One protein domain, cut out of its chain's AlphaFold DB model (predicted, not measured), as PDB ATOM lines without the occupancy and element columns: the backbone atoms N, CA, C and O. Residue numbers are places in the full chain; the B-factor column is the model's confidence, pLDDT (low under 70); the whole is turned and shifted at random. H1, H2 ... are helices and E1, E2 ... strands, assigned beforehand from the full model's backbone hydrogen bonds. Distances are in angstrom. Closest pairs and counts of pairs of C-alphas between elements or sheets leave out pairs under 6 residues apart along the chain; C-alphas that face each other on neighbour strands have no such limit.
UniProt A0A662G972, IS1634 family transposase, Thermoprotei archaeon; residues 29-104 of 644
ATOM      1  N   TYR A  29      -6.133 -35.577 -39.888       35.00
ATOM      2  CA  TYR A  29      -5.983 -36.667 -40.863       35.00
ATOM      3  C   TYR A  29      -6.233 -38.017 -40.176       35.00
ATOM      4  O   TYR A  29      -5.688 -38.275 -39.098       35.00
ATOM      5  N   TYR A  30      -7.019 -38.895 -40.809       46.50
ATOM      6  CA  TYR A  30      -7.273 -40.259 -40.332       46.50
ATOM      7  C   TYR A  30      -6.848 -41.279 -41.391       46.50
ATOM      8  O   TYR A  30      -7.287 -41.205 -42.533       46.50
ATOM      9  N   VAL A  31      -6.024 -42.251 -40.994       33.84
ATOM     10  CA  VAL A  31      -5.689 -43.431 -41.805       33.84
ATOM     11  C   VAL A  31      -6.330 -44.647 -41.141       33.84
ATOM     12  O   VAL A  31      -5.974 -44.997 -40.012       33.84
ATOM     13  N   VAL A  32      -7.281 -45.284 -41.825       37.53
ATOM     14  CA  VAL A  32      -7.877 -46.559 -41.403       37.53
ATOM     15  C   VAL A  32      -7.171 -47.679 -42.165       37.53
ATOM     16  O   VAL A  32      -7.256 -47.745 -43.384       37.53
ATOM     17  N   ALA A  33      -6.448 -48.546 -41.454       33.94
ATOM     18  CA  ALA A  33      -5.856 -49.750 -42.036       33.94
ATOM     19  C   ALA A  33      -6.903 -50.875 -42.114       33.94
ATOM     20  O   ALA A  33      -7.565 -51.184 -41.115       33.94
ATOM     21  N   GLU A  34      -7.036 -51.482 -43.294       36.19
ATOM     22  CA  GLU A  34      -7.983 -52.560 -43.587       36.19
ATOM     23  C   GLU A  34      -7.741 -53.828 -42.752       36.19
ATOM     24  O   GLU A  34      -6.617 -54.282 -42.538       36.19
ATOM     25  N   GLY A  35      -8.836 -54.450 -42.308       36.50
ATOM     26  CA  GLY A  35      -8.835 -55.794 -41.738       36.50
ATOM     27  C   GLY A  35     -10.257 -56.338 -41.558       36.50
ATOM     28  O   GLY A  35     -11.205 -55.583 -41.342       36.50
ATOM     29  N   ARG A  36     -10.414 -57.666 -41.555       38.59
ATOM     30  CA  ARG A  36     -11.703 -58.392 -41.652       38.59
ATOM     31  C   ARG A  36     -12.468 -58.683 -40.326       38.59
ATOM     32  O   ARG A  36     -13.195 -59.664 -40.255       38.59
ATOM     33  N   ARG A  37     -12.333 -57.889 -39.252       40.19
ATOM     34  CA  ARG A  37     -13.111 -58.044 -37.985       40.19
ATOM     35  C   ARG A  37     -13.683 -56.709 -37.476       40.19
ATOM     36  O   ARG A  37     -12.992 -55.703 -37.513       40.19
ATOM     37  N   ALA A  38     -14.917 -56.680 -36.975       44.78
ATOM     38  CA  ALA A  38     -15.518 -55.458 -36.422       44.78
ATOM     39  C   ALA A  38     -14.705 -54.916 -35.222       44.78
ATOM     40  O   ALA A  38     -14.274 -55.687 -34.362       44.78
ATOM     41  N   MET A  39     -14.463 -53.599 -35.170       53.88
ATOM     42  CA  MET A  39     -13.877 -52.944 -33.989       53.88
ATOM     43  C   MET A  39     -14.874 -53.024 -32.813       53.88
ATOM     44  O   MET A  39     -16.077 -52.902 -33.044       53.88
ATOM     45  N   PRO A  40     -14.425 -53.190 -31.554       57.66
ATOM     46  CA  PRO A  40     -15.322 -53.103 -30.401       57.66
ATOM     47  C   PRO A  40     -15.995 -51.721 -30.335       57.66
ATOM     48  O   PRO A  40     -15.351 -50.715 -30.622       57.66
ATOM     49  N   SER A  41     -17.276 -51.670 -29.944       67.56
ATOM     50  CA  SER A  41     -18.104 -50.450 -29.910       67.56
ATOM     51  C   SER A  41     -17.501 -49.357 -29.014       67.56
ATOM     52  O   SER A  41     -17.703 -49.341 -27.794       67.56
ATOM     53  N   MET A  42     -16.780 -48.419 -29.627       83.69
ATOM     54  CA  MET A  42     -16.253 -47.219 -28.979       83.69
ATOM     55  C   MET A  42     -17.276 -46.084 -29.057       83.69
ATOM     56  O   MET A  42     -17.954 -45.918 -30.065       83.69
ATOM     57  N   HIS A  43     -17.376 -45.278 -28.004       84.19
ATOM     58  CA  HIS A  43     -18.253 -44.110 -27.967       84.19
ATOM     59  C   HIS A  43     -17.565 -42.925 -27.290       84.19
ATOM     60  O   HIS A  43     -16.681 -43.092 -26.447       84.19
ATOM     61  N   LEU A  44     -17.984 -41.714 -27.662       89.31
ATOM     62  CA  LEU A  44     -17.540 -40.492 -27.004       89.31
ATOM     63  C   LEU A  44     -18.344 -40.299 -25.714       89.31
ATOM     64  O   LEU A  44     -19.557 -40.098 -25.752       89.31
ATOM     65  N   ALA A  45     -17.663 -40.338 -24.579       87.94
ATOM     66  CA  ALA A  45     -18.208 -40.026 -23.269       87.94
ATOM     67  C   ALA A  45     -17.625 -38.701 -22.758       87.94
ATOM     68  O   ALA A  45     -16.699 -38.132 -23.338       87.94
ATOM     69  N   TRP A  46     -18.208 -38.169 -21.690       91.19
ATOM     70  CA  TRP A  46     -17.752 -36.931 -21.071       91.19
ATOM     71  C   TRP A  46     -17.919 -36.991 -19.557       91.19
ATOM     72  O   TRP A  46     -18.706 -37.774 -19.030       91.19
ATOM     73  N   SER A  47     -17.146 -36.165 -18.866       87.88
ATOM     74  CA  SER A  47     -17.245 -35.906 -17.433       87.88
ATOM     75  C   SER A  47     -17.296 -34.404 -17.204       87.88
ATOM     76  O   SER A  47     -16.723 -33.631 -17.978       87.88
ATOM     77  N   GLN A  48     -17.967 -33.995 -16.137       90.00
ATOM     78  CA  GLN A  48     -18.096 -32.597 -15.758       90.00
ATOM     79  C   GLN A  48     -17.353 -32.343 -14.452       90.00
ATOM     80  O   GLN A  48     -17.463 -33.124 -13.512       90.00
ATOM     81  N   SER A  49     -16.601 -31.249 -14.407       84.38
ATOM     82  CA  SER A  49     -15.913 -30.778 -13.206       84.38
ATOM     83  C   SER A  49     -16.151 -29.284 -13.033       84.38
ATOM     84  O   SER A  49     -16.057 -28.535 -14.007       84.38
ATOM     85  N   SER A  50     -16.411 -28.847 -11.806       81.56
ATOM     86  CA  SER A  50     -16.610 -27.434 -11.478       81.56
ATOM     87  C   SER A  50     -15.384 -26.891 -10.752       81.56
ATOM     88  O   SER A  50     -14.924 -27.491  -9.784       81.56
ATOM     89  N   TYR A  51     -14.846 -25.759 -11.206       82.19
ATOM     90  CA  TYR A  51     -13.707 -25.093 -10.573       82.19
ATOM     91  C   TYR A  51     -13.884 -23.574 -10.636       82.19
ATOM     92  O   TYR A  51     -14.205 -23.029 -11.691       82.19
ATOM     93  N   LYS A  52     -13.706 -22.891  -9.494       75.44
ATOM     94  CA  LYS A  52     -13.882 -21.430  -9.341       75.44
ATOM     95  C   LYS A  52     -15.187 -20.898  -9.970       75.44
ATOM     96  O   LYS A  52     -15.178 -19.921 -10.712       75.44
ATOM     97  N   GLY A  53     -16.306 -21.586  -9.724       78.25
ATOM     98  CA  GLY A  53     -17.636 -21.195 -10.217       78.25
ATOM     99  C   GLY A  53     -17.898 -21.451 -11.708       78.25
ATOM    100  O   GLY A  53     -19.000 -21.182 -12.178       78.25
ATOM    101  N   ARG A  54     -16.931 -21.995 -12.463       75.06
ATOM    102  CA  ARG A  54     -17.102 -22.373 -13.874       75.06
ATOM    103  C   ARG A  54     -17.175 -23.888 -14.027       75.06
ATOM    104  O   ARG A  54     -16.432 -24.631 -13.386       75.06
ATOM    105  N   THR A  55     -18.077 -24.337 -14.893       82.06
ATOM    106  CA  THR A  55     -18.291 -25.753 -15.201       82.06
ATOM    107  C   THR A  55     -17.529 -26.124 -16.466       82.06
ATOM    108  O   THR A  55     -17.714 -25.502 -17.510       82.06
ATOM    109  N   TYR A  56     -16.699 -27.160 -16.391       80.25
ATOM    110  CA  TYR A  56     -15.898 -27.651 -17.504       80.25
ATOM    111  C   TYR A  56     -16.349 -29.053 -17.910       80.25
ATOM    112  O   TYR A  56     -16.455 -29.948 -17.070       80.25
ATOM    113  N   ARG A  57     -16.588 -29.252 -19.209       87.38
ATOM    114  CA  ARG A  57     -16.929 -30.552 -19.796       87.38
ATOM    115  C   ARG A  57     -15.710 -31.119 -20.514       87.38
ATOM    116  O   ARG A  57     -15.245 -30.542 -21.494       87.38
ATOM    117  N   SER A  58     -15.200 -32.241 -20.018       88.25
ATOM    118  CA  SER A  58     -14.051 -32.944 -20.591       88.25
ATOM    119  C   SER A  58     -14.509 -34.239 -21.248       88.25
ATOM    120  O   SER A  58     -15.232 -35.026 -20.636       88.25
ATOM    121  N   TYR A  59     -14.117 -34.454 -22.497       89.88
ATOM    122  CA  TYR A  59     -14.506 -35.592 -23.320       89.88
ATOM    123  C   TYR A  59     -13.419 -36.674 -23.335       89.88
ATOM    124  O   TYR A  59     -12.221 -36.398 -23.229       89.88
ATOM    125  N   TYR A  60     -13.841 -37.927 -23.481       87.50
ATOM    126  CA  TYR A  60     -12.968 -39.093 -23.589       87.50
ATOM    127  C   TYR A  60     -13.628 -40.201 -24.422       87.50
ATOM    128  O   TYR A  60     -14.849 -40.338 -24.444       87.50
ATOM    129  N   ILE A  61     -12.824 -40.997 -25.122       86.81
ATOM    130  CA  ILE A  61     -13.280 -42.169 -25.877       86.81
ATOM    131  C   ILE A  61     -13.296 -43.362 -24.926       86.81
ATOM    132  O   ILE A  61     -12.288 -43.644 -24.273       86.81
ATOM    133  N   ALA A  62     -14.421 -44.069 -24.858       86.75
ATOM    134  CA  ALA A  62     -14.595 -45.236 -24.005       86.75
ATOM    135  C   ALA A  62     -15.111 -46.446 -24.791       86.75
ATOM    136  O   ALA A  62     -15.819 -46.294 -25.789       86.75
ATOM    137  N   ARG A  63     -14.799 -47.655 -24.312       86.06
ATOM    138  CA  ARG A  63     -15.462 -48.897 -24.744       86.06
ATOM    139  C   ARG A  63     -16.321 -49.462 -23.621       86.06
ATOM    140  O   ARG A  63     -15.940 -49.406 -22.450       86.06
ATOM    141  N   SER A  64     -17.474 -50.011 -23.987       83.81
ATOM    142  CA  SER A  64     -18.323 -50.766 -23.063       83.81
ATOM    143  C   SER A  64     -17.897 -52.232 -23.076       83.81
ATOM    144  O   SER A  64     -17.721 -52.809 -24.148       83.81
ATOM    145  N   TYR A  65     -17.754 -52.841 -21.903       82.12
ATOM    146  CA  TYR A  65     -17.493 -54.273 -21.739       82.12
ATOM    147  C   TYR A  65     -18.306 -54.815 -20.558       82.12
ATOM    148  O   TYR A  65     -18.858 -54.039 -19.779       82.12
ATOM    149  N   ARG A  66     -18.429 -56.137 -20.431       82.38
ATOM    150  CA  ARG A  66     -19.029 -56.770 -19.247       82.38
ATOM    151  C   ARG A  66     -17.923 -57.379 -18.396       82.38
ATOM    152  O   ARG A  66     -17.018 -57.997 -18.947       82.38
ATOM    153  N   ASP A  67     -17.975 -57.163 -17.085       84.38
ATOM    154  CA  ASP A  67     -17.042 -57.814 -16.163       84.38
ATOM    155  C   ASP A  67     -17.352 -59.315 -16.013       84.38
ATOM    156  O   ASP A  67     -18.341 -59.822 -16.548       84.38
ATOM    157  N   GLN A  68     -16.503 -60.038 -15.281       80.38
ATOM    158  CA  GLN A  68     -16.631 -61.480 -15.019       80.38
ATOM    159  C   GLN A  68     -17.955 -61.890 -14.336       80.38
ATOM    160  O   GLN A  68     -18.281 -63.070 -14.290       80.38
ATOM    161  N   HIS A  69     -18.734 -60.923 -13.836       80.62
ATOM    162  CA  HIS A  69     -20.056 -61.120 -13.235       80.62
ATOM    163  C   HIS A  69     -21.193 -60.603 -14.137       80.62
ATOM    164  O   HIS A  69     -22.323 -60.420 -13.683       80.62
ATOM    165  N   GLY A  70     -20.903 -60.322 -15.411       79.00
ATOM    166  CA  GLY A  70     -21.873 -59.883 -16.409       79.00
ATOM    167  C   GLY A  70     -22.320 -58.422 -16.286       79.00
ATOM    168  O   GLY A  70     -23.206 -58.012 -17.048       79.00
ATOM    169  N   ARG A  71     -21.732 -57.624 -15.379       85.31
ATOM    170  CA  ARG A  71     -22.132 -56.226 -15.146       85.31
ATOM    171  C   ARG A  71     -21.498 -55.299 -16.188       85.31
ATOM    172  O   ARG A  71     -20.317 -55.460 -16.503       85.31
ATOM    173  N   PRO A  72     -22.235 -54.309 -16.723       80.19
ATOM    174  CA  PRO A  72     -21.696 -53.378 -17.703       80.19
ATOM    175  C   PRO A  72     -20.675 -52.441 -17.049       80.19
ATOM    176  O   PRO A  72     -20.970 -51.728 -16.089       80.19
ATOM    177  N   ARG A  73     -19.465 -52.419 -17.598       83.00
ATOM    178  CA  ARG A  73     -18.369 -51.531 -17.216       83.00
ATOM    179  C   ARG A  73     -17.951 -50.684 -18.414       83.00
ATOM    180  O   ARG A  73     -18.134 -51.061 -19.572       83.00
ATOM    181  N   LYS A  74     -17.395 -49.509 -18.122       82.31
ATOM    182  CA  LYS A  74     -16.828 -48.600 -19.120       82.31
ATOM    183  C   LYS A  74     -15.336 -48.491 -18.882       82.31
ATOM    184  O   LYS A  74     -14.910 -48.256 -17.755       82.31
ATOM    185  N   GLU A  75     -14.563 -48.644 -19.940       85.62
ATOM    186  CA  GLU A  75     -13.125 -48.424 -19.914       85.62
ATOM    187  C   GLU A  75     -12.795 -47.198 -20.752       85.62
ATOM    188  O   GLU A  75     -13.132 -47.139 -21.938       85.62
ATOM    189  N   THR A  76     -12.148 -46.215 -20.130       85.88
ATOM    190  CA  THR A  76     -11.647 -45.029 -20.822       85.88
ATOM    191  C   THR A  76     -10.386 -45.395 -21.587       85.88
ATOM    192  O   THR A  76      -9.373 -45.727 -20.983       85.88
ATOM    193  N   LEU A  77     -10.445 -45.294 -22.911       83.44
ATOM    194  CA  LEU A  77      -9.328 -45.601 -23.798       83.44
ATOM    195  C   LEU A  77      -8.433 -44.374 -24.007       83.44
ATOM    196  O   LEU A  77      -7.216 -44.467 -23.891       83.44
ATOM    197  N   PHE A  78      -9.038 -43.214 -24.286       83.69
ATOM    198  CA  PHE A  78      -8.311 -41.977 -24.592       83.69
ATOM    199  C   PHE A  78      -9.019 -40.763 -23.997       83.69
ATOM    200  O   PHE A  78     -10.224 -40.601 -24.183       83.69
ATOM    201  N   ARG A  79      -8.283 -39.874 -23.324       84.56
ATOM    202  CA  ARG A  79      -8.809 -38.576 -22.871       84.56
ATOM    203  C   ARG A  79      -8.561 -37.520 -23.947       84.56
ATOM    204  O   ARG A  79      -7.441 -37.404 -24.426       84.56
ATOM    205  N   LEU A  80      -9.601 -36.772 -24.312       84.38
ATOM    206  CA  LEU A  80      -9.557 -35.748 -25.363       84.38
ATOM    207  C   LEU A  80      -9.573 -34.321 -24.800       84.38
ATOM    208  O   LEU A  80      -9.171 -33.393 -25.490       84.38
ATOM    209  N   GLY A  81     -10.007 -34.138 -23.549       87.19
ATOM    210  CA  GLY A  81     -10.077 -32.816 -22.927       87.19
ATOM    211  C   GLY A  81     -11.315 -32.035 -23.366       87.19
ATOM    212  O   GLY A  81     -12.371 -32.616 -23.616       87.19
ATOM    213  N   GLN A  82     -11.216 -30.708 -23.417       86.50
ATOM    214  CA  GLN A  82     -12.338 -29.865 -23.834       86.50
ATOM    215  C   GLN A  82     -12.486 -29.880 -25.350       86.50
ATOM    216  O   GLN A  82     -11.520 -29.674 -26.076       86.50
ATOM    217  N   LEU A  83     -13.714 -30.098 -25.809       85.81
ATOM    218  CA  LEU A  83     -14.076 -30.052 -27.218       85.81
ATOM    219  C   LEU A  83     -15.189 -29.030 -27.397       85.81
ATOM    220  O   LEU A  83     -16.100 -28.946 -26.565       85.81
ATOM    221  N   THR A  84     -15.151 -28.298 -28.507       85.75
ATOM    222  CA  THR A  84     -16.324 -27.542 -28.949       85.75
ATOM    223  C   THR A  84     -17.462 -28.513 -29.305       85.75
ATOM    224  O   THR A  84     -17.202 -29.682 -29.616       85.75
ATOM    225  N   PRO A  85     -18.733 -28.068 -29.299       83.69
ATOM    226  CA  PRO A  85     -19.853 -28.911 -29.723       83.69
ATOM    227  C   PRO A  85     -19.643 -29.538 -31.112       83.69
ATOM    228  O   PRO A  85     -19.916 -30.721 -31.297       83.69
ATOM    229  N   GLN A  86     -19.070 -28.777 -32.050       78.88
ATOM    230  CA  GLN A  86     -18.766 -29.245 -33.403       78.88
ATOM    231  C   GLN A  86     -17.685 -30.337 -33.409       78.88
ATOM    232  O   GLN A  86     -17.866 -31.376 -34.038       78.88
ATOM    233  N   GLN A  87     -16.591 -30.159 -32.660       83.50
ATOM    234  CA  GLN A  87     -15.532 -31.173 -32.543       83.50
ATOM    235  C   GLN A  87     -16.046 -32.471 -31.908       83.50
ATOM    236  O   GLN A  87     -15.734 -33.564 -32.385       83.50
ATOM    237  N   ALA A  88     -16.863 -32.362 -30.854       84.56
ATOM    238  CA  ALA A  88     -17.481 -33.516 -30.208       84.56
ATOM    239  C   ALA A  88     -18.408 -34.277 -31.172       84.56
ATOM    240  O   ALA A  88     -18.356 -35.507 -31.226       84.56
ATOM    241  N   GLN A  89     -19.206 -33.560 -31.972       82.31
ATOM    242  CA  GLN A  89     -20.078 -34.157 -32.986       82.31
ATOM    243  C   GLN A  89     -19.275 -34.865 -34.089       82.31
ATOM    244  O   GLN A  89     -19.593 -36.002 -34.437       82.31
ATOM    245  N   THR A  90     -18.197 -34.254 -34.589       79.75
ATOM    246  CA  THR A  90     -17.302 -34.876 -35.582       79.75
ATOM    247  C   THR A  90     -16.695 -36.174 -35.059       79.75
ATOM    248  O   THR A  90     -16.755 -37.203 -35.728       79.75
ATOM    249  N   ILE A  91     -16.173 -36.168 -33.831       83.19
ATOM    250  CA  ILE A  91     -15.575 -37.364 -33.226       83.19
ATOM    251  C   ILE A  91     -16.631 -38.447 -32.976       83.19
ATOM    252  O   ILE A  91     -16.364 -39.624 -33.212       83.19
ATOM    253  N   GLN A  92     -17.849 -38.081 -32.564       83.50
ATOM    254  CA  GLN A  92     -18.962 -39.030 -32.463       83.50
ATOM    255  C   GLN A  92     -19.294 -39.680 -33.809       83.50
ATOM    256  O   GLN A  92     -19.469 -40.898 -33.854       83.50
ATOM    257  N   MET A  93     -19.354 -38.903 -34.896       76.38
ATOM    258  CA  MET A  93     -19.587 -39.445 -36.239       76.38
ATOM    259  C   MET A  93     -18.471 -40.403 -36.652       76.38
ATOM    260  O   MET A  93     -18.768 -41.504 -37.099       76.38
ATOM    261  N   ILE A  94     -17.206 -40.046 -36.419       77.69
ATOM    262  CA  ILE A  94     -16.058 -40.909 -36.734       77.69
ATOM    263  C   ILE A  94     -16.136 -42.235 -35.978       77.69
ATOM    264  O   ILE A  94     -15.965 -43.290 -36.579       77.69
ATOM    265  N   LEU A  95     -16.423 -42.207 -34.672       80.19
ATOM    266  CA  LEU A  95     -16.544 -43.431 -33.871       80.19
ATOM    267  C   LEU A  95     -17.723 -44.299 -34.322       80.19
ATOM    268  O   LEU A  95     -17.613 -45.526 -34.349       80.19
ATOM    269  N   ARG A  96     -18.834 -43.671 -34.719       75.62
ATOM    270  CA  ARG A  96     -19.997 -44.365 -35.277       75.62
ATOM    271  C   ARG A  96     -19.680 -45.016 -36.624       75.62
ATOM    272  O   ARG A  96     -20.028 -46.170 -36.817       75.62
ATOM    273  N   VAL A  97     -18.980 -44.321 -37.522       72.94
ATOM    274  CA  VAL A  97     -18.579 -44.884 -38.820       72.94
ATOM    275  C   VAL A  97     -17.529 -45.984 -38.638       72.94
ATOM    276  O   VAL A  97     -17.647 -47.052 -39.216       72.94
ATOM    277  N   ALA A  98     -16.543 -45.792 -37.759       72.31
ATOM    278  CA  ALA A  98     -15.512 -46.798 -37.489       72.31
ATOM    279  C   ALA A  98     -16.053 -48.089 -36.840       72.31
ATOM    280  O   ALA A  98     -15.376 -49.121 -36.870       72.31
ATOM    281  N   SER A  99     -17.238 -48.030 -36.223       70.88
ATOM    282  CA  SER A  99     -17.927 -49.189 -35.642       70.88
ATOM    283  C   SER A  99     -18.919 -49.855 -36.599       70.88
ATOM    284  O   SER A  99     -19.334 -50.981 -36.327       70.88
ATOM    285  N   ASP A 100     -19.237 -49.220 -37.729       70.25
ATOM    286  CA  ASP A 100     -20.140 -49.736 -38.752       70.25
ATOM    287  C   ASP A 100     -19.384 -49.960 -40.076       70.25
ATOM    288  O   ASP A 100     -19.103 -49.006 -40.800       70.25
ATOM    289  N   PRO A 101     -19.070 -51.218 -40.444       67.00
ATOM    290  CA  PRO A 101     -18.406 -51.527 -41.711       67.00
ATOM    291  C   PRO A 101     -19.173 -51.039 -42.954       67.00
ATOM    292  O   PRO A 101     -18.573 -50.892 -44.022       67.00
ATOM    293  N   SER A 102     -20.484 -50.786 -42.841       67.12
ATOM    294  CA  SER A 102     -21.339 -50.267 -43.918       67.12
ATOM    295  C   SER A 102     -21.299 -48.734 -44.053       67.12
ATOM    296  O   SER A 102     -21.757 -48.185 -45.057       67.12
ATOM    297  N   ALA A 103     -20.649 -48.035 -43.123       69.38
ATOM    298  CA  ALA A 103     -20.522 -46.587 -43.157       69.38
ATOM    299  C   ALA A 103     -19.196 -46.125 -43.793       69.38
ATOM    300  O   ALA A 103     -18.145 -46.743 -43.627       69.38
ATOM    301  N   VAL A 104     -19.252 -45.005 -44.515       69.88
ATOM    302  CA  VAL A 104     -18.109 -44.362 -45.183       69.88
ATOM    303  C   VAL A 104     -18.039 -42.891 -44.779       69.88
ATOM    304  O   VAL A 104     -19.070 -42.237 -44.630       69.88
TER     305      VAL A 104
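AT A GLANCE: This is residues 29 to 104 of the 644 residues of the protein "IS1634 family transposase" of Thermoprotei archaeon (UniProt A0A662G972). A strongly twisted sheet of three strands, E2, E3 and E4, is built as two hairpins that share E3, and one helix, H1, packs over one face of it, along E2. The tip of the first hairpin, residues 50 to 55, sticks out, while the short strand E1 lies away from the sheet and the helix. The printed part has 76 residues, with E1, E2, E3, E4 and then H1 along the chain; the sheet's order is E2, E3, E4, antiparallel throughout, and the class is mixed, helices and strands. The whole is loose, with a radius of gyration of the C-alphas of 14.9 A, and flat, with spans of 49 by 39 by 16 A.

IN THESE COORDINATES: E3, residues 54 to 66, is the longest strand, 34.9 A from first to last C-alpha, and bends by 62 degrees at residue 61. E2, residues 42 to 51, is 28.9 A long and begins with C-alpha 42 at (-16.253, -47.219, -28.979). E4, residues 72 to 81, is 24.2 A long and bends by 68 degrees at residue 78. H1, residues 85 to 99, is 21.2 A long and ends with C-alpha 99 at (-17.927, -49.189, -35.642). E1, residues 29 to 31, is 6.8 A long and begins with C-alpha 29 at (-5.983, -36.667, -40.863).

HOW THE PARTS SIT: E2, E3 and E4 form a meander, each strand the antiparallel neighbour of the one before; E2 and E4 are its edge strands. In the hairpin of E2 and E3, whose directions stand at 148 degrees, N 45 and O 60 are within hydrogen-bond range at 2.8 A, and N 58 and O 47 at 2.9 A. In the hairpin of E3 and E4, at 136 degrees, N 63 and O 75 are within range at 2.9 A, and N 73 and O 65 at 2.8 A. H1 is on the sheet at a height of 8.8 A, making two layers, a helix on one face of a sheet. It lies over E2 and E3 and runs along the strands, at 1 degree to E2 on the local plane. The closest C-alphas of E2 and H1 are those of Leu 44 and Gln 92, 5.8 A apart. In H1 every O i to N i+4 pair is within hydrogen-bond range. E1 pairs with no named strand and is apart from E2, E3, E4 and H1.

THE WHOLE: The two C-alphas farthest apart, those of Arg 36 and Lys 52, are 49.1 A apart. The printed part has no cut. The links E2 to E3, E3 to E4 and E4 to H1 are tight, and that from E1 to E2, with 10 residues, is short. The mean pLDDT of the printed part is 75.2; it is under 70 at residues 29 to 41 and 101 to 104, and E1 has a mean of 38.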